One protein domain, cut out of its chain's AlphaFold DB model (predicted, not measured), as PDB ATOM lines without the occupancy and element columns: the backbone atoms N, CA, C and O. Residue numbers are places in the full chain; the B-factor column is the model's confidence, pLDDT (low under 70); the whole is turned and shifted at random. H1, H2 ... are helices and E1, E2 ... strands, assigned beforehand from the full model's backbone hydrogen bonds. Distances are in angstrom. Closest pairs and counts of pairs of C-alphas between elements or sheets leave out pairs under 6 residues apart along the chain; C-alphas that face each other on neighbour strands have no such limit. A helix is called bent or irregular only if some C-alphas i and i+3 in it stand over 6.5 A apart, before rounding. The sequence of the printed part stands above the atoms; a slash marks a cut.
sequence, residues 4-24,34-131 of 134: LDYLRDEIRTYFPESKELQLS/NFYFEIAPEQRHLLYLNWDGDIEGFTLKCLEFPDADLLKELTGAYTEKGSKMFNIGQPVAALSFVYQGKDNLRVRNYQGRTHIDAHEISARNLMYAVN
ATOM      1  N   LEU A   4     -31.184 -41.536  27.551       91.69
ATOM      2  CA  LEU A   4     -31.331 -42.087  26.209       91.69
ATOM      3  C   LEU A   4     -31.721 -41.017  25.183       91.69
ATOM      4  O   LEU A   4     -31.171 -41.004  24.086       91.69
ATOM      5  N   ASP A   5     -32.642 -40.115  25.528       92.88
ATOM      6  CA  ASP A   5     -33.048 -39.026  24.632       92.88
ATOM      7  C   ASP A   5     -31.886 -38.063  24.404       92.88
ATOM      8  O   ASP A   5     -31.621 -37.685  23.267       92.88
ATOM      9  N   TYR A   6     -31.127 -37.762  25.463       93.94
ATOM     10  CA  TYR A   6     -29.879 -37.012  25.345       93.94
ATOM     11  C   TYR A   6     -28.910 -37.681  24.368       93.94
ATOM     12  O   TYR A   6     -28.492 -37.052  23.406       93.94
ATOM     13  N   LEU A   7     -28.604 -38.969  24.547       95.12
ATOM     14  CA  LEU A   7     -27.674 -39.675  23.660       95.12
ATOM     15  C   LEU A   7     -28.173 -39.728  22.210       95.12
ATOM     16  O   LEU A   7     -27.378 -39.583  21.287       95.12
ATOM     17  N   ARG A   8     -29.482 -39.889  21.989       95.44
ATOM     18  CA  ARG A   8     -30.081 -39.833  20.647       95.44
ATOM     19  C   ARG A   8     -29.935 -38.462  19.999       95.44
ATOM     20  O   ARG A   8     -29.724 -38.392  18.789       95.44
ATOM     21  N   ASP A   9     -30.115 -37.395  20.768       95.56
ATOM     22  CA  ASP A   9     -29.949 -36.027  20.281       95.56
ATOM     23  C   ASP A   9     -28.477 -35.742  19.958       95.56
ATOM     24  O   ASP A   9     -28.187 -35.145  18.924       95.56
ATOM     25  N   GLU A  10     -27.543 -36.240  20.768       96.12
ATOM     26  CA  GLU A  10     -26.101 -36.120  20.515       96.12
ATOM     27  C   GLU A  10     -25.670 -36.898  19.260       96.12
ATOM     28  O   GLU A  10     -24.933 -36.359  18.435       96.12
ATOM     29  N   ILE A  11     -26.188 -38.119  19.048       96.44
ATOM     30  CA  ILE A  11     -25.957 -38.885  17.808       96.44
ATOM     31  C   ILE A  11     -26.452 -38.088  16.596       96.44
ATOM     32  O   ILE A  11     -25.703 -37.921  15.639       96.44
ATOM     33  N   ARG A  12     -27.679 -37.554  16.645       96.25
ATOM     34  CA  ARG A  12     -28.256 -36.752  15.551       96.25
ATOM     35  C   ARG A  12     -27.515 -35.436  15.321       96.25
ATOM     36  O   ARG A  12     -27.421 -34.977  14.190       96.25
ATOM     37  N   THR A  13     -26.991 -34.831  16.380       96.12
ATOM     38  CA  THR A  13     -26.219 -33.587  16.287       96.12
ATOM     39  C   THR A  13     -24.861 -33.834  15.636       96.12
ATOM     40  O   THR A  13     -24.425 -33.036  14.808       96.12
ATOM     41  N   TYR A  14     -24.194 -34.936  15.989       96.38
ATOM     42  CA  TYR A  14     -22.874 -35.271  15.460       96.38
ATOM     43  C   TYR A  14     -22.932 -35.909  14.063       96.38
ATOM     44  O   TYR A  14     -22.085 -35.616  13.222       96.38
ATOM     45  N   PHE A  15     -23.947 -36.736  13.795       95.38
ATOM     46  CA  PHE A  15     -24.229 -37.356  12.501       95.38
ATOM     47  C   PHE A  15     -25.594 -36.865  11.981       95.38
ATOM     48  O   PHE A  15     -26.614 -37.514  12.228       95.38
ATOM     49  N   PRO A  16     -25.652 -35.727  11.264       95.62
ATOM     50  CA  PRO A  16     -26.916 -35.095  10.870       95.62
ATOM     51  C   PRO A  16     -27.800 -35.945   9.951       95.62
ATOM     52  O   PRO A  16     -29.018 -35.788   9.949       95.62
ATOM     53  N   GLU A  17     -27.192 -36.843   9.178       95.38
ATOM     54  CA  GLU A  17     -27.893 -37.771   8.280       95.38
ATOM     55  C   GLU A  17     -28.311 -39.071   8.974       95.38
ATOM     56  O   GLU A  17     -28.934 -39.935   8.355       95.38
ATOM     57  N   SER A  18     -27.967 -39.225  10.255       95.56
ATOM     58  CA  SER A  18     -28.229 -40.462  10.969       95.56
ATOM     59  C   SER A  18     -29.716 -40.700  11.191       95.56
ATOM     60  O   SER A  18     -30.519 -39.782  11.397       95.56
ATOM     61  N   LYS A  19     -30.091 -41.978  11.194       95.31
ATOM     62  CA  LYS A  19     -31.473 -42.410  11.386       95.31
ATOM     63  C   LYS A  19     -31.537 -43.600  12.327       95.31
ATOM     64  O   LYS A  19     -30.952 -44.646  12.057       95.31
ATOM     65  N   GLU A  20     -32.305 -43.464  13.410       95.50
ATOM     66  CA  GLU A  20     -32.612 -44.590  14.297       95.50
ATOM     67  C   GLU A  20     -33.542 -45.579  13.589       95.50
ATOM     68  O   GLU A  20     -34.652 -45.228  13.168       95.50
ATOM     69  N   LEU A  21     -33.107 -46.832  13.500       93.94
ATOM     70  CA  LEU A  21     -33.892 -47.918  12.943       93.94
ATOM     71  C   LEU A  21     -35.052 -48.276  13.875       93.94
ATOM     72  O   LEU A  21     -34.896 -48.431  15.093       93.94
ATOM     73  N   GLN A  22     -36.230 -48.443  13.281       90.88
ATOM     74  CA  GLN A  22     -37.457 -48.756  14.003       90.88
ATOM     75  C   GLN A  22     -37.856 -50.210  13.789       90.88
ATOM     76  O   GLN A  22     -37.717 -50.757  12.699       90.88
ATOM     77  N   LEU A  23     -38.344 -50.828  14.860       86.25
ATOM     78  CA  LEU A  23     -38.986 -52.134  14.800       86.25
ATOM     79  C   LEU A  23     -40.466 -51.947  14.459       86.25
ATOM     80  O   LEU A  23     -41.039 -50.889  14.714       86.25
ATOM     81  N   SER A  24     -41.085 -52.980  13.896       84.69
ATOM     82  CA  SER A  24     -42.536 -53.026  13.712       84.69
ATOM     83  C   SER A  24     -43.284 -53.023  15.050       84.69
ATOM     84  O   SER A  24     -42.741 -53.387  16.096       84.69
ATOM     85  N   ASN A  34     -31.671 -52.108  22.974       91.50
ATOM     86  CA  ASN A  34     -30.769 -52.057  21.834       91.50
ATOM     87  C   ASN A  34     -31.364 -51.132  20.778       91.50
ATOM     88  O   ASN A  34     -32.493 -51.349  20.325       91.50
ATOM     89  N   PHE A  35     -30.585 -50.140  20.380       93.69
ATOM     90  CA  PHE A  35     -30.948 -49.113  19.420       93.69
ATOM     91  C   PHE A  35     -29.873 -49.084  18.340       93.69
ATOM     92  O   PHE A  35     -28.682 -49.140  18.640       93.69
ATOM     93  N   TYR A  36     -30.300 -49.051  17.086       95.44
ATOM     94  CA  TYR A  36     -29.413 -49.115  15.932       95.44
ATOM     95  C   TYR A  36     -29.618 -47.860  15.104       95.44
ATOM     96  O   TYR A  36     -30.762 -47.448  14.913       95.44
ATOM     97  N   PHE A  37     -28.534 -47.268  14.620       96.56
ATOM     98  CA  PHE A  37     -28.581 -46.045  13.835       96.56
ATOM     99  C   PHE A  37     -27.749 -46.221  12.575       96.56
ATOM    100  O   PHE A  37     -26.559 -46.533  12.645       96.56
ATOM    101  N   GLU A  38     -28.376 -45.995  11.426       95.81
ATOM    102  CA  GLU A  38     -27.633 -45.691  10.205       95.81
ATOM    103  C   GLU A  38     -26.912 -44.363  10.428       95.81
ATOM    104  O   GLU A  38     -27.525 -43.423  10.929       95.81
ATOM    105  N   ILE A  39     -25.616 -44.299  10.115       94.19
ATOM    106  CA  ILE A  39     -24.810 -43.082  10.305       94.19
ATOM    107  C   ILE A  39     -25.060 -42.091   9.166       94.19
ATOM    108  O   ILE A  39     -25.269 -40.906   9.408       94.19
ATOM    109  N   ALA A  40     -25.039 -42.603   7.936       92.06
ATOM    110  CA  ALA A  40     -25.346 -41.894   6.703       92.06
ATOM    111  C   ALA A  40     -25.745 -42.917   5.614       92.06
ATOM    112  O   ALA A  40     -25.445 -44.111   5.764       92.06
ATOM    113  N   PRO A  41     -26.403 -42.486   4.524       89.56
ATOM    114  CA  PRO A  41     -26.747 -43.360   3.406       89.56
ATOM    115  C   PRO A  41     -25.514 -44.010   2.761       89.56
ATOM    116  O   PRO A  41     -24.437 -43.419   2.715       89.56
ATOM    117  N   GLU A  42     -25.697 -45.226   2.237       90.88
ATOM    118  CA  GLU A  42     -24.683 -45.960   1.451       90.88
ATOM    119  C   GLU A  42     -23.359 -46.219   2.193       90.88
ATOM    120  O   GLU A  42     -22.329 -46.516   1.593       90.88
ATOM    121  N   GLN A  43     -23.388 -46.153   3.524       94.06
ATOM    122  CA  GLN A  43     -22.262 -46.522   4.366       94.06
ATOM    123  C   GLN A  43     -22.332 -47.994   4.754       94.06
ATOM    124  O   GLN A  43     -23.405 -48.580   4.853       94.06
ATOM    125  N   ARG A  44     -21.168 -48.576   5.046       96.12
ATOM    126  CA  ARG A  44     -21.046 -49.930   5.616       96.12
ATOM    127  C   ARG A  44     -20.957 -49.938   7.146       96.12
ATOM    128  O   ARG A  44     -20.610 -50.959   7.735       96.12
ATOM    129  N   HIS A  45     -21.211 -48.797   7.784       96.88
ATOM    130  CA  HIS A  45     -21.081 -48.615   9.225       96.88
ATOM    131  C   HIS A  45     -22.435 -48.334   9.875       96.88
ATOM    132  O   HIS A  45     -23.230 -47.544   9.365       96.88
ATOM    133  N   LEU A  46     -22.670 -48.955  11.028       96.44
ATOM    134  CA  LEU A  46     -23.895 -48.827  11.812       96.44
ATOM    135  C   LEU A  46     -23.530 -48.538  13.268       96.44
ATOM    136  O   LEU A  46     -22.694 -49.238  13.845       96.44
ATOM    137  N   LEU A  47     -24.184 -47.561  13.895       97.31
ATOM    138  CA  LEU A  47     -24.056 -47.377  15.338       97.31
ATOM    139  C   LEU A  47     -25.019 -48.293  16.071       97.31
ATOM    140  O   LEU A  47     -26.184 -48.446  15.706       97.31
ATOM    141  N   TYR A  48     -24.526 -48.860  17.159       96.12
ATOM    142  CA  TYR A  48     -25.285 -49.673  18.086       96.12
ATOM    143  C   TYR A  48     -25.165 -49.064  19.477       96.12
ATOM    144  O   TYR A  48     -24.083 -49.050  20.061       96.12
ATOM    145  N   LEU A  49     -26.283 -48.579  20.007       96.12
ATOM    146  CA  LEU A  49     -26.402 -48.106  21.377       96.12
ATOM    147  C   LEU A  49     -27.168 -49.143  22.192       96.12
ATOM    148  O   LEU A  49     -28.314 -49.482  21.891       96.12
ATOM    149  N   ASN A  50     -26.542 -49.624  23.253       94.94
ATOM    150  CA  ASN A  50     -27.159 -50.486  24.241       94.94
ATOM    151  C   ASN A  50     -27.319 -49.750  25.565       94.94
ATOM    152  O   ASN A  50     -26.387 -49.083  26.008       94.94
ATOM    153  N   TRP A  51     -28.481 -49.913  26.185       93.19
ATOM    154  CA  TRP A  51     -28.723 -49.587  27.584       93.19
ATOM    155  C   TRP A  51     -28.727 -50.896  28.373       93.19
ATOM    156  O   TRP A  51     -29.496 -51.798  28.042       93.19
ATOM    157  N   ASP A  52     -27.887 -51.018  29.397       86.44
ATOM    158  CA  ASP A  52     -27.806 -52.240  30.214       86.44
ATOM    159  C   ASP A  52     -29.022 -52.421  31.148       86.44
ATOM    160  O   ASP A  52     -29.238 -53.500  31.701       86.44
ATOM    161  N   GLY A  53     -29.872 -51.392  31.251       79.00
ATOM    162  CA  GLY A  53     -31.115 -51.409  32.011       79.00
ATOM    163  C   GLY A  53     -30.961 -51.046  33.485       79.00
ATOM    164  O   GLY A  53     -31.982 -51.051  34.181       79.00
ATOM    165  N   ASP A  54     -29.746 -50.704  33.932       77.19
ATOM    166  CA  ASP A  54     -29.413 -50.383  35.320       77.19
ATOM    167  C   ASP A  54     -28.433 -49.192  35.421       77.19
ATOM    168  O   ASP A  54     -27.585 -48.986  34.563       77.19
ATOM    169  N   ILE A  55     -28.554 -48.364  36.465       69.94
ATOM    170  CA  ILE A  55     -27.628 -47.247  36.788       69.94
ATOM    171  C   ILE A  55     -27.239 -46.350  35.580       69.94
ATOM    172  O   ILE A  55     -26.124 -45.839  35.520       69.94
ATOM    173  N   GLU A  56     -28.126 -46.153  34.597       87.00
ATOM    174  CA  GLU A  56     -27.834 -45.340  33.398       87.00
ATOM    175  C   GLU A  56     -26.534 -45.767  32.669       87.00
ATOM    176  O   GLU A  56     -25.748 -44.930  32.206       87.00
ATOM    177  N   GLY A  57     -26.272 -47.078  32.615       93.50
ATOM    178  CA  GLY A  57     -25.121 -47.667  31.942       93.50
ATOM    179  C   GLY A  57     -25.365 -47.910  30.453       93.50
ATOM    180  O   GLY A  57     -26.371 -48.486  30.037       93.50
ATOM    181  N   PHE A  58     -24.420 -47.486  29.621       95.69
ATOM    182  CA  PHE A  58     -24.535 -47.573  28.171       95.69
ATOM    183  C   PHE A  58     -23.308 -48.211  27.541       95.69
ATOM    184  O   PHE A  58     -22.188 -48.114  28.044       95.69
ATOM    185  N   THR A  59     -23.519 -48.845  26.394       95.69
ATOM    186  CA  THR A  59     -22.445 -49.227  25.479       95.69
ATOM    187  C   THR A  59     -22.777 -48.718  24.088       95.69
ATOM    188  O   THR A  59     -23.803 -49.091  23.528       95.69
ATOM    189  N   LEU A  60     -21.900 -47.892  23.526       96.69
ATOM    190  CA  LEU A  60     -21.980 -47.426  22.147       96.69
ATOM    191  C   LEU A  60     -20.907 -48.136  21.323       96.69
ATOM    192  O   LEU A  60     -19.738 -48.155  21.702       96.69
ATOM    193  N   LYS A  61     -21.300 -48.739  20.205       96.69
ATOM    194  CA  LYS A  61     -20.388 -49.392  19.265       96.69
ATOM    195  C   LYS A  61     -20.584 -48.832  17.869       96.69
ATOM    196  O   LYS A  61     -21.712 -48.533  17.487       96.69
ATOM    197  N   CYS A  62     -19.505 -48.794  17.103       96.75
ATOM    198  CA  CYS A  62     -19.561 -48.702  15.654       96.75
ATOM    199  C   CYS A  62     -19.293 -50.088  15.074       96.75
ATOM    200  O   CYS A  62     -18.237 -50.678  15.315       96.75
ATOM    201  N   LEU A  63     -20.275 -50.618  14.351       96.75
ATOM    202  CA  LEU A  63     -20.200 -51.895  13.660       96.75
ATOM    203  C   LEU A  63     -19.841 -51.645  12.198       96.75
ATOM    204  O   LEU A  63     -20.479 -50.823  11.545       96.75
ATOM    205  N   GLU A  64     -18.857 -52.370  11.688       96.38
ATOM    206  CA  GLU A  64     -18.504 -52.412  10.273       96.38
ATOM    207  C   GLU A  64     -19.050 -53.697   9.643       96.38
ATOM    208  O   GLU A  64     -18.942 -54.792  10.204       96.38
ATOM    209  N   PHE A  65     -19.651 -53.546   8.467       96.19
ATOM    210  CA  PHE A  65     -20.173 -54.625   7.641       96.19
ATOM    211  C   PHE A  65     -19.279 -54.822   6.409       96.19
ATOM    212  O   PHE A  65     -18.572 -53.890   6.017       96.19
ATOM    213  N   PRO A  66     -19.301 -56.016   5.785       94.81
ATOM    214  CA  PRO A  66     -18.510 -56.302   4.586       94.81
ATOM    215  C   PRO A  66     -18.643 -55.237   3.487       94.81
ATOM    216  O   PRO A  66     -17.636 -54.779   2.942       94.81
ATOM    217  N   ASP A  67     -19.873 -54.803   3.217       95.31
ATOM    218  CA  ASP A  67     -20.198 -53.786   2.225       95.31
ATOM    219  C   ASP A  67     -21.512 -53.057   2.575       95.31
ATOM    220  O   ASP A  67     -22.247 -53.443   3.492       95.31
ATOM    221  N   ALA A  68     -21.765 -51.949   1.874       95.06
ATOM    222  CA  ALA A  68     -22.915 -51.080   2.110       95.06
ATOM    223  C   ALA A  68     -24.240 -51.678   1.608       95.06
ATOM    224  O   ALA A  68     -25.288 -51.417   2.203       95.06
ATOM    225  N   ASP A  69     -24.208 -52.492   0.550       95.31
ATOM    226  CA  ASP A  69     -25.407 -53.114  -0.021       95.31
ATOM    227  C   ASP A  69     -25.983 -54.156   0.939       95.31
ATOM    228  O   ASP A  69     -27.187 -54.168   1.205       95.31
ATOM    229  N   LEU A  70     -25.112 -54.968   1.544       94.56
ATOM    230  CA  LEU A  70     -25.480 -55.901   2.595       94.56
ATOM    231  C   LEU A  70     -26.060 -55.160   3.800       94.56
ATOM    232  O   LEU A  70     -27.115 -55.551   4.295       94.56
ATOM    233  N   LEU A  71     -25.419 -54.083   4.275       95.31
ATOM    234  CA  LEU A  71     -25.978 -53.319   5.393       95.31
ATOM    235  C   LEU A  71     -27.379 -52.795   5.050       95.31
ATOM    236  O   LEU A  71     -28.298 -52.983   5.843       95.31
ATOM    237  N   LYS A  72     -27.569 -52.233   3.854       94.31
ATOM    238  CA  LYS A  72     -28.866 -51.741   3.371       94.31
ATOM    239  C   LYS A  72     -29.941 -52.833   3.329       94.31
ATOM    240  O   LYS A  72     -31.087 -52.583   3.705       94.31
ATOM    241  N   GLU A  73     -29.597 -54.047   2.900       93.50
ATOM    242  CA  GLU A  73     -30.519 -55.189   2.947       93.50
ATOM    243  C   GLU A  73     -30.921 -55.516   4.396       93.50
ATOM    244  O   GLU A  73     -32.107 -55.676   4.709       93.50
ATOM    245  N   LEU A  74     -29.939 -55.578   5.299       93.31
ATOM    246  CA  LEU A  74     -30.157 -55.915   6.705       93.31
ATOM    247  C   LEU A  74     -30.981 -54.845   7.433       93.31
ATOM    248  O   LEU A  74     -31.865 -55.200   8.218       93.31
ATOM    249  N   THR A  75     -30.740 -53.555   7.172       92.56
ATOM    250  CA  THR A  75     -31.528 -52.464   7.763       92.56
ATOM    251  C   THR A  75     -32.948 -52.423   7.208       92.56
ATOM    252  O   THR A  75     -33.889 -52.247   7.981       92.56
ATOM    253  N   GLY A  76     -33.140 -52.703   5.914       90.81
ATOM    254  CA  GLY A  76     -34.469 -52.860   5.316       90.81
ATOM    255  C   GLY A  76     -35.281 -53.996   5.950       90.81
ATOM    256  O   GLY A  76     -36.478 -53.852   6.195       90.81
ATOM    257  N   ALA A  77     -34.622 -55.106   6.290       89.81
ATOM    258  CA  ALA A  77     -35.254 -56.254   6.940       89.81
ATOM    259  C   ALA A  77     -35.428 -56.104   8.465       89.81
ATOM    260  O   ALA A  77     -36.177 -56.877   9.074       89.81
ATOM    261  N   TYR A  78     -34.746 -55.142   9.099       90.19
ATOM    262  CA  TYR A  78     -34.717 -54.979  10.558       90.19
ATOM    263  C   TYR A  78     -36.109 -54.789  11.162       90.19
ATOM    264  O   TYR A  78     -36.407 -55.382  12.199       90.19
ATOM    265  N   THR A  79     -36.967 -54.022  10.489       87.81
ATOM    266  CA  THR A  79     -38.335 -53.718  10.931       87.81
ATOM    267  C   THR A  79     -39.130 -54.983  11.279       87.81
ATOM    268  O   THR A  79     -39.881 -55.000  12.256       87.81
ATOM    269  N   GLU A  80     -38.938 -56.062  10.516       86.38
ATOM    270  CA  GLU A  80     -39.662 -57.324  10.694       86.38
ATOM    271  C   GLU A  80     -38.845 -58.392  11.428       86.38
ATOM    272  O   GLU A  80     -39.374 -59.108  12.277       86.38
ATOM    273  N   LYS A  81     -37.549 -58.517  11.117       84.38
ATOM    274  CA  LYS A  81     -36.702 -59.619  11.614       84.38
ATOM    275  C   LYS A  81     -35.981 -59.303  12.926       84.38
ATOM    276  O   LYS A  81     -35.485 -60.214  13.596       84.38
ATOM    277  N   GLY A  82     -35.916 -58.032  13.305       85.44
ATOM    278  CA  GLY A  82     -35.263 -57.573  14.521       85.44
ATOM    279  C   GLY A  82     -33.735 -57.674  14.503       85.44
ATOM    280  O   GLY A  82     -33.089 -57.842  13.470       85.44
ATOM    281  N   SER A  83     -33.129 -57.555  15.686       82.50
ATOM    282  CA  SER A  83     -31.690 -57.294  15.840       82.50
ATOM    283  C   SER A  83     -30.751 -58.442  15.472       82.50
ATOM    284  O   SER A  83     -29.561 -58.202  15.301       82.50
ATOM    285  N   LYS A  84     -31.246 -59.682  15.342       82.12
ATOM    286  CA  LYS A  84     -30.397 -60.845  15.007       82.12
ATOM    287  C   LYS A  84     -29.683 -60.686  13.660       82.12
ATOM    288  O   LYS A  84     -28.632 -61.287  13.460       82.12
ATOM    289  N   MET A  85     -30.236 -59.862  12.769       80.06
ATOM    290  CA  MET A  85     -29.692 -59.574  11.440       80.06
ATOM    291  C   MET A  85     -28.305 -58.912  11.494       80.06
ATOM    292  O   MET A  85     -27.497 -59.113  10.595       80.06
ATOM    293  N   PHE A  86     -27.993 -58.173  12.563       89.31
ATOM    294  CA  PHE A  86     -26.745 -57.411  12.668       89.31
ATOM    295  C   PHE A  86     -25.579 -58.184  13.294       89.31
ATOM    296  O   PHE A  86     -24.489 -57.634  13.413       89.31
ATOM    297  N   ASN A  87     -25.759 -59.463  13.645       85.94
ATOM    298  CA  ASN A  87     -24.707 -60.290  14.258       85.94
ATOM    299  C   ASN A  87     -23.467 -60.491  13.366       85.94
ATOM    300  O   ASN A  87     -22.422 -60.899  13.865       85.94
ATOM    301  N   ILE A  88     -23.583 -60.243  12.058       89.31
ATOM    302  CA  ILE A  88     -22.459 -60.309  11.115       89.31
ATOM    303  C   ILE A  88     -21.528 -59.089  11.212       89.31
ATOM    304  O   ILE A  88     -20.350 -59.198  10.871       89.31
ATOM    305  N   GLY A  89     -22.031 -57.951  11.703       91.81
ATOM    306  CA  GLY A  89     -21.252 -56.725  11.853       91.81
ATOM    307  C   GLY A  89     -20.164 -56.874  12.915       91.81
ATOM    308  O   GLY A  89     -20.414 -57.383  14.009       91.81
ATOM    309  N   GLN A  90     -18.952 -56.419  12.602       94.38
ATOM    310  CA  GLN A  90     -17.809 -56.474  13.513       94.38
ATOM    311  C   GLN A  90     -17.606 -55.121  14.201       94.38
ATOM    312  O   GLN A  90     -17.614 -54.093  13.527       94.38
ATOM    313  N   PRO A  91     -17.420 -55.069  15.530       94.19
ATOM    314  CA  PRO A  91     -17.164 -53.809  16.213       94.19
ATOM    315  C   PRO A  91     -15.766 -53.281  15.866       94.19
ATOM    316  O   PRO A  91     -14.764 -53.906  16.206       94.19
ATOM    317  N   VAL A  92     -15.700 -52.107  15.235       94.75
ATOM    318  CA  VAL A  92     -14.438 -51.376  14.988       94.75
ATOM    319  C   VAL A  92     -14.122 -50.380  16.101       94.75
ATOM    320  O   VAL A  92     -12.959 -50.051  16.334       94.75
ATOM    321  N   ALA A  93     -15.156 -49.954  16.827       94.94
ATOM    322  CA  ALA A  93     -15.049 -49.202  18.065       94.94
ATOM    323  C   ALA A  93     -16.166 -49.624  19.029       94.94
ATOM    324  O   ALA A  93     -17.291 -49.904  18.610       94.94
ATOM    325  N   ALA A  94     -15.867 -49.663  20.322       95.12
ATOM    326  CA  ALA A  94     -16.797 -49.966  21.396       95.12
ATOM    327  C   ALA A  94     -16.415 -49.175  22.649       95.12
ATOM    328  O   ALA A  94     -15.287 -49.265  23.128       95.12
ATOM    329  N   LEU A  95     -17.365 -48.427  23.201       94.81
ATOM    330  CA  LEU A  95     -17.188 -47.629  24.407       94.81
ATOM    331  C   LEU A  95     -18.331 -47.914  25.378       94.81
ATOM    332  O   LEU A  95     -19.499 -47.706  25.049       94.81
ATOM    333  N   SER A  96     -17.993 -48.377  26.578       94.62
ATOM    334  CA  SER A  96     -18.940 -48.555  27.681       94.62
ATOM    335  C   SER A  96     -18.767 -47.439  28.703       94.62
ATOM    336  O   SER A  96     -17.645 -47.149  29.120       94.62
ATOM    337  N   PHE A  97     -19.865 -46.822  29.129       94.94
ATOM    338  CA  PHE A  97     -19.857 -45.640  29.987       94.94
ATOM    339  C   PHE A  97     -21.097 -45.562  30.881       94.94
ATOM    340  O   PHE A  97     -22.081 -46.265  30.672       94.94
ATOM    341  N   VAL A  98     -21.038 -44.701  31.893       94.94
ATOM    342  CA  VAL A  98     -22.179 -44.327  32.738       94.94
ATOM    343  C   VAL A  98     -22.549 -42.891  32.434       94.94
ATOM    344  O   VAL A  98     -21.684 -42.013  32.479       94.94
ATOM    345  N   TYR A  99     -23.825 -42.641  32.165       93.81
ATOM    346  CA  TYR A  99     -24.327 -41.279  32.061       93.81
ATOM    347  C   TYR A  99     -24.456 -40.664  33.464       93.81
ATOM    348  O   TYR A  99     -25.218 -41.154  34.295       93.81
ATOM    349  N   GLN A 100     -23.709 -39.591  33.733       93.19
ATOM    350  CA  GLN A 100     -23.758 -38.860  35.010       93.19
ATOM    351  C   GLN A 100     -24.351 -37.452  34.864       93.19
ATOM    352  O   GLN A 100     -24.672 -36.798  35.855       93.19
ATOM    353  N   GLY A 101     -24.527 -36.989  33.629       90.81
ATOM    354  CA  GLY A 101     -25.087 -35.692  33.290       90.81
ATOM    355  C   GLY A 101     -24.736 -35.311  31.857       90.81
ATOM    356  O   GLY A 101     -23.963 -35.997  31.189       90.81
ATOM    357  N   LYS A 102     -25.300 -34.198  31.381       89.88
ATOM    358  CA  LYS A 102     -24.931 -33.635  30.077       89.88
ATOM    359  C   LYS A 102     -23.433 -33.349  30.055       89.88
ATOM    360  O   LYS A 102     -22.929 -32.715  30.978       89.88
ATOM    361  N   ASP A 103     -22.758 -33.854  29.029       88.88
ATOM    362  CA  ASP A 103     -21.305 -33.785  28.846       88.88
ATOM    363  C   ASP A 103     -20.465 -34.324  30.009       88.88
ATOM    364  O   ASP A 103     -19.270 -34.049  30.093       88.88
ATOM    365  N   ASN A 104     -21.072 -35.133  30.876       92.62
ATOM    366  CA  ASN A 104     -20.385 -35.831  31.946       92.62
ATOM    367  C   ASN A 104     -20.688 -37.329  31.850       92.62
ATOM    368  O   ASN A 104     -21.667 -37.837  32.413       92.62
ATOM    369  N   LEU A 105     -19.864 -38.022  31.066       94.50
ATOM    370  CA  LEU A 105     -19.954 -39.456  30.829       94.50
ATOM    371  C   LEU A 105     -18.725 -40.135  31.415       94.50
ATOM    372  O   LEU A 105     -17.605 -39.895  30.966       94.50
ATOM    373  N   ARG A 106     -18.926 -41.027  32.381       94.75
ATOM    374  CA  ARG A 106     -17.821 -41.770  32.982       94.75
ATOM    375  C   ARG A 106     -17.514 -43.015  32.163       94.75
ATOM    376  O   ARG A 106     -18.303 -43.961  32.161       94.75
ATOM    377  N   VAL A 107     -16.361 -43.036  31.506       94.50
ATOM    378  CA  VAL A 107     -15.874 -44.177  30.726       94.50
ATOM    379  C   VAL A 107     -15.553 -45.337  31.668       94.50
ATOM    380  O   VAL A 107     -14.886 -45.174  32.689       94.50
ATOM    381  N   ARG A 108     -16.048 -46.526  31.329       92.62
ATOM    382  CA  ARG A 108     -15.724 -47.787  32.011       92.62
ATOM    383  C   ARG A 108     -14.740 -48.620  31.204       92.62
ATOM    384  O   ARG A 108     -13.851 -49.235  31.778       92.62
ATOM    385  N   ASN A 109     -14.939 -48.675  29.891       91.75
ATOM    386  CA  ASN A 109     -14.100 -49.442  28.984       91.75
ATOM    387  C   ASN A 109     -14.135 -48.820  27.587       91.75
ATOM    388  O   ASN A 109     -15.172 -48.300  27.171       91.75
ATOM    389  N   TYR A 110     -13.027 -48.927  26.862       91.44
ATOM    390  CA  TYR A 110     -12.936 -48.516  25.470       91.44
ATOM    391  C   TYR A 110     -12.069 -49.487  24.670       91.44
ATOM    392  O   TYR A 110     -11.003 -49.909  25.111       91.44
ATOM    393  N   GLN A 111     -12.534 -49.803  23.470       91.50
ATOM    394  CA  GLN A 111     -11.813 -50.558  22.462       91.50
ATOM    395  C   GLN A 111     -12.016 -49.862  21.119       91.50
ATOM    396  O   GLN A 111     -13.141 -49.757  20.647       91.50
ATOM    397  N   GLY A 112     -10.942 -49.414  20.484       88.06
ATOM    398  CA  GLY A 112     -10.994 -48.762  19.179       88.06
ATOM    399  C   GLY A 112      -9.639 -48.171  18.812       88.06
ATOM    400  O   GLY A 112      -8.651 -48.396  19.513       88.06
ATOM    401  N   ARG A 113      -9.580 -47.461  17.684       81.00
ATOM    402  CA  ARG A 113      -8.330 -46.879  17.166       81.00
ATOM    403  C   ARG A 113      -7.946 -45.577  17.866       81.00
ATOM    404  O   ARG A 113      -6.761 -45.288  17.996       81.00
ATOM    405  N   THR A 114      -8.936 -44.811  18.305       80.69
ATOM    406  CA  THR A 114      -8.748 -43.497  18.924       80.69
ATOM    407  C   THR A 114      -8.256 -43.652  20.355       80.69
ATOM    408  O   THR A 114      -8.659 -44.566  21.062       80.69
ATOM    409  N   HIS A 115      -7.391 -42.763  20.830       76.88
ATOM    410  CA  HIS A 115      -7.003 -42.788  22.235       76.88
ATOM    411  C   HIS A 115      -8.008 -42.013  23.098       76.88
ATOM    412  O   HIS A 115      -8.436 -40.923  22.723       76.88
ATOM    413  N   ILE A 116      -8.377 -42.570  24.255       81.38
ATOM    414  CA  ILE A 116      -9.197 -41.889  25.265       81.38
ATOM    415  C   ILE A 116      -8.395 -41.840  26.560       81.38
ATOM    416  O   ILE A 116      -8.345 -42.813  27.307       81.38
ATOM    417  N   ASP A 117      -7.782 -40.688  26.817       70.38
ATOM    418  CA  ASP A 117      -6.961 -40.441  28.011       70.38
ATOM    419  C   ASP A 117      -7.785 -40.180  29.284       70.38
ATOM    420  O   ASP A 117      -7.250 -40.160  30.395       70.38
ATOM    421  N   ALA A 118      -9.089 -39.936  29.145       76.00
ATOM    422  CA  ALA A 118      -9.925 -39.425  30.222       76.00
ATOM    423  C   ALA A 118     -10.950 -40.451  30.719       76.00
ATOM    424  O   ALA A 118     -11.647 -41.108  29.947       76.00
ATOM    425  N   HIS A 119     -11.085 -40.526  32.046       84.50
ATOM    426  CA  HIS A 119     -12.124 -41.318  32.708       84.50
ATOM    427  C   HIS A 119     -13.511 -40.668  32.602       84.50
ATOM    428  O   HIS A 119     -14.516 -41.354  32.763       84.50
ATOM    429  N   GLU A 120     -13.563 -39.366  32.327       91.00
ATOM    430  CA  GLU A 120     -14.782 -38.595  32.089       91.00
ATOM    431  C   GLU A 120     -14.666 -37.899  30.735       91.00
ATOM    432  O   GLU A 120     -13.651 -37.267  30.436       91.00
ATOM    433  N   ILE A 121     -15.692 -38.038  29.900       93.25
ATOM    434  CA  ILE A 121     -15.729 -37.472  28.552       93.25
ATOM    435  C   ILE A 121     -17.065 -36.777  28.283       93.25
ATOM    436  O   ILE A 121     -18.095 -37.120  28.867       93.25
ATOM    437  N   SER A 122     -17.047 -35.823  27.354       93.88
ATOM    438  CA  SER A 122     -18.261 -35.230  26.791       93.88
ATOM    439  C   SER A 122     -18.936 -36.178  25.795       93.88
ATOM    440  O   SER A 122     -18.305 -37.111  25.283       93.88
ATOM    441  N   ALA A 123     -20.198 -35.909  25.446       92.19
ATOM    442  CA  ALA A 123     -20.865 -36.679  24.394       92.19
ATOM    443  C   ALA A 123     -20.182 -36.497  23.035       92.19
ATOM    444  O   ALA A 123     -20.057 -37.449  22.270       92.19
ATOM    445  N   ARG A 124     -19.638 -35.310  22.756       92.56
ATOM    446  CA  ARG A 124     -18.868 -35.074  21.530       92.56
ATOM    447  C   ARG A 124     -17.621 -35.958  21.434       92.56
ATOM    448  O   ARG A 124     -17.361 -36.514  20.371       92.56
ATOM    449  N   ASN A 125     -16.871 -36.107  22.527       92.75
ATOM    450  CA  ASN A 125     -15.694 -36.982  22.562       92.75
ATOM    451  C   ASN A 125     -16.096 -38.457  22.443       92.75
ATOM    452  O   ASN A 125     -15.407 -39.221  21.774       92.75
ATOM    453  N   LEU A 126     -17.231 -38.841  23.040       93.50
ATOM    454  CA  LEU A 126     -17.830 -40.161  22.839       93.50
ATOM    455  C   LEU A 126     -18.104 -40.416  21.349       93.50
ATOM    456  O   LEU A 126     -17.680 -41.448  20.838       93.50
ATOM    457  N   MET A 127     -18.773 -39.485  20.657       94.56
ATOM    458  CA  MET A 127     -19.084 -39.638  19.230       94.56
ATOM    459  C   MET A 127     -17.822 -39.696  18.375       94.56
ATOM    460  O   MET A 127     -17.716 -40.565  17.517       94.56
ATOM    461  N   TYR A 128     -16.838 -38.837  18.658       93.19
ATOM    462  CA  TYR A 128     -15.541 -38.866  17.981       93.19
ATOM    463  C   TYR A 128     -14.846 -40.226  18.128       93.19
ATOM    464  O   TYR A 128     -14.357 -40.785  17.153       93.19
ATOM    465  N   ALA A 129     -14.864 -40.812  19.326       91.94
ATOM    466  CA  ALA A 129     -14.208 -42.088  19.594       91.94
ATOM    467  C   ALA A 129     -14.840 -43.299  18.884       91.94
ATOM    468  O   ALA A 129     -14.192 -44.346  18.781       91.94
ATOM    469  N   VAL A 130     -16.097 -43.181  18.442       93.31
ATOM    470  CA  VAL A 130     -16.811 -44.220  17.683       93.31
ATOM    471  C   VAL A 130     -17.056 -43.828  16.225       93.31
ATOM    472  O   VAL A 130     -17.733 -44.569  15.514       93.31
ATOM    473  N   ASN A 131     -16.539 -42.686  15.770       93.12
ATOM    474  CA  ASN A 131     -16.706 -42.232  14.398       93.12
ATOM    475  C   ASN A 131     -15.821 -43.080  13.461       93.12
ATOM    476  O   ASN A 131     -14.604 -43.075  13.621       93.12
TER     477      ASN A 131
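This is residues 4 to 24 and 34 to 131 of the 134 residues of an uncharacterized protein of Dyadobacter soli (UniProt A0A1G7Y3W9). A twisted sheet of five strands has H1 and H4 packed over one face, the sheet curling round H1, and a helical hairpin, H2 and H3, at one end, with H3 on the opposite face from H4. The 119 printed residues hold four helices and five strands, in the order H1 E1 E2 E3 H2 H3 E4 E5 H4; the class is mixed. The sheet's order is E1 E2 E3 E4 E5, antiparallel throughout. The whole is compact, with a radius of gyration of the C-alphas of 13.8 A and spans of 37 by 29 by 24 A.

H1, residues 4 to 14, begins at C-alpha 4 (-31.331, -42.087, 26.209). E1 is residues 34 to 38, E2 45 to 51 and E3 57 to 64, 23.1 A long. H2 is residues 68 to 81, 18.8 A, and H3 83 to 88; both are irregular, H2 only just, with C-alphas 76 and 79 6.9 A apart, and C-alphas 85 and 88 of H3 7.3 A apart. E4, residues 90 to 101, 29.6 A, bends by 53 degrees at 98; E5, 104 to 111, bends by 70 degrees at 108. H4, 123 to 129, ends at C-alpha 129 (-14.208, -42.088, 19.594).

E1 E2 E3 form a meander, each strand the antiparallel neighbour of the one before; N 35 and O 49 are 2.8 A apart, N 48 and O 61 2.9 A. E3 and E4 have N 60 and O 95 at 2.8 A; the hairpin E4 and E5 has N 96 and O 109 at 2.9 A. H1 and H4 touch, closest at the C-alphas of Glu 10 and Ala 123, 6.5 A, at a steep tilt of 60 degrees. H2 touches H3 with residues 74 to 78 alone, closest at the C-alphas of Leu 74 and Met 85, 6.0 A. H3 is on the sheet, over E2, at a height of 8.9 A. Every O i to N i+4 pair is within hydrogen-bond range in H1 and H4, 8 of 10 in H2, and 0 of 2 in H3, where 2 of 3 O i to N i+3 pairs are.

The two farthest C-alphas, of Glu 80 and Asp 117, are 40.7 A apart. Residues 25 to 33 are not printed; C-alphas 24 and 34 are 14.3 A apart across the cut. The link E5 to H4 is long, and its residues 120 to 121 pair with 105 to 106 of E5. Residue 55 is under pLDDT 70.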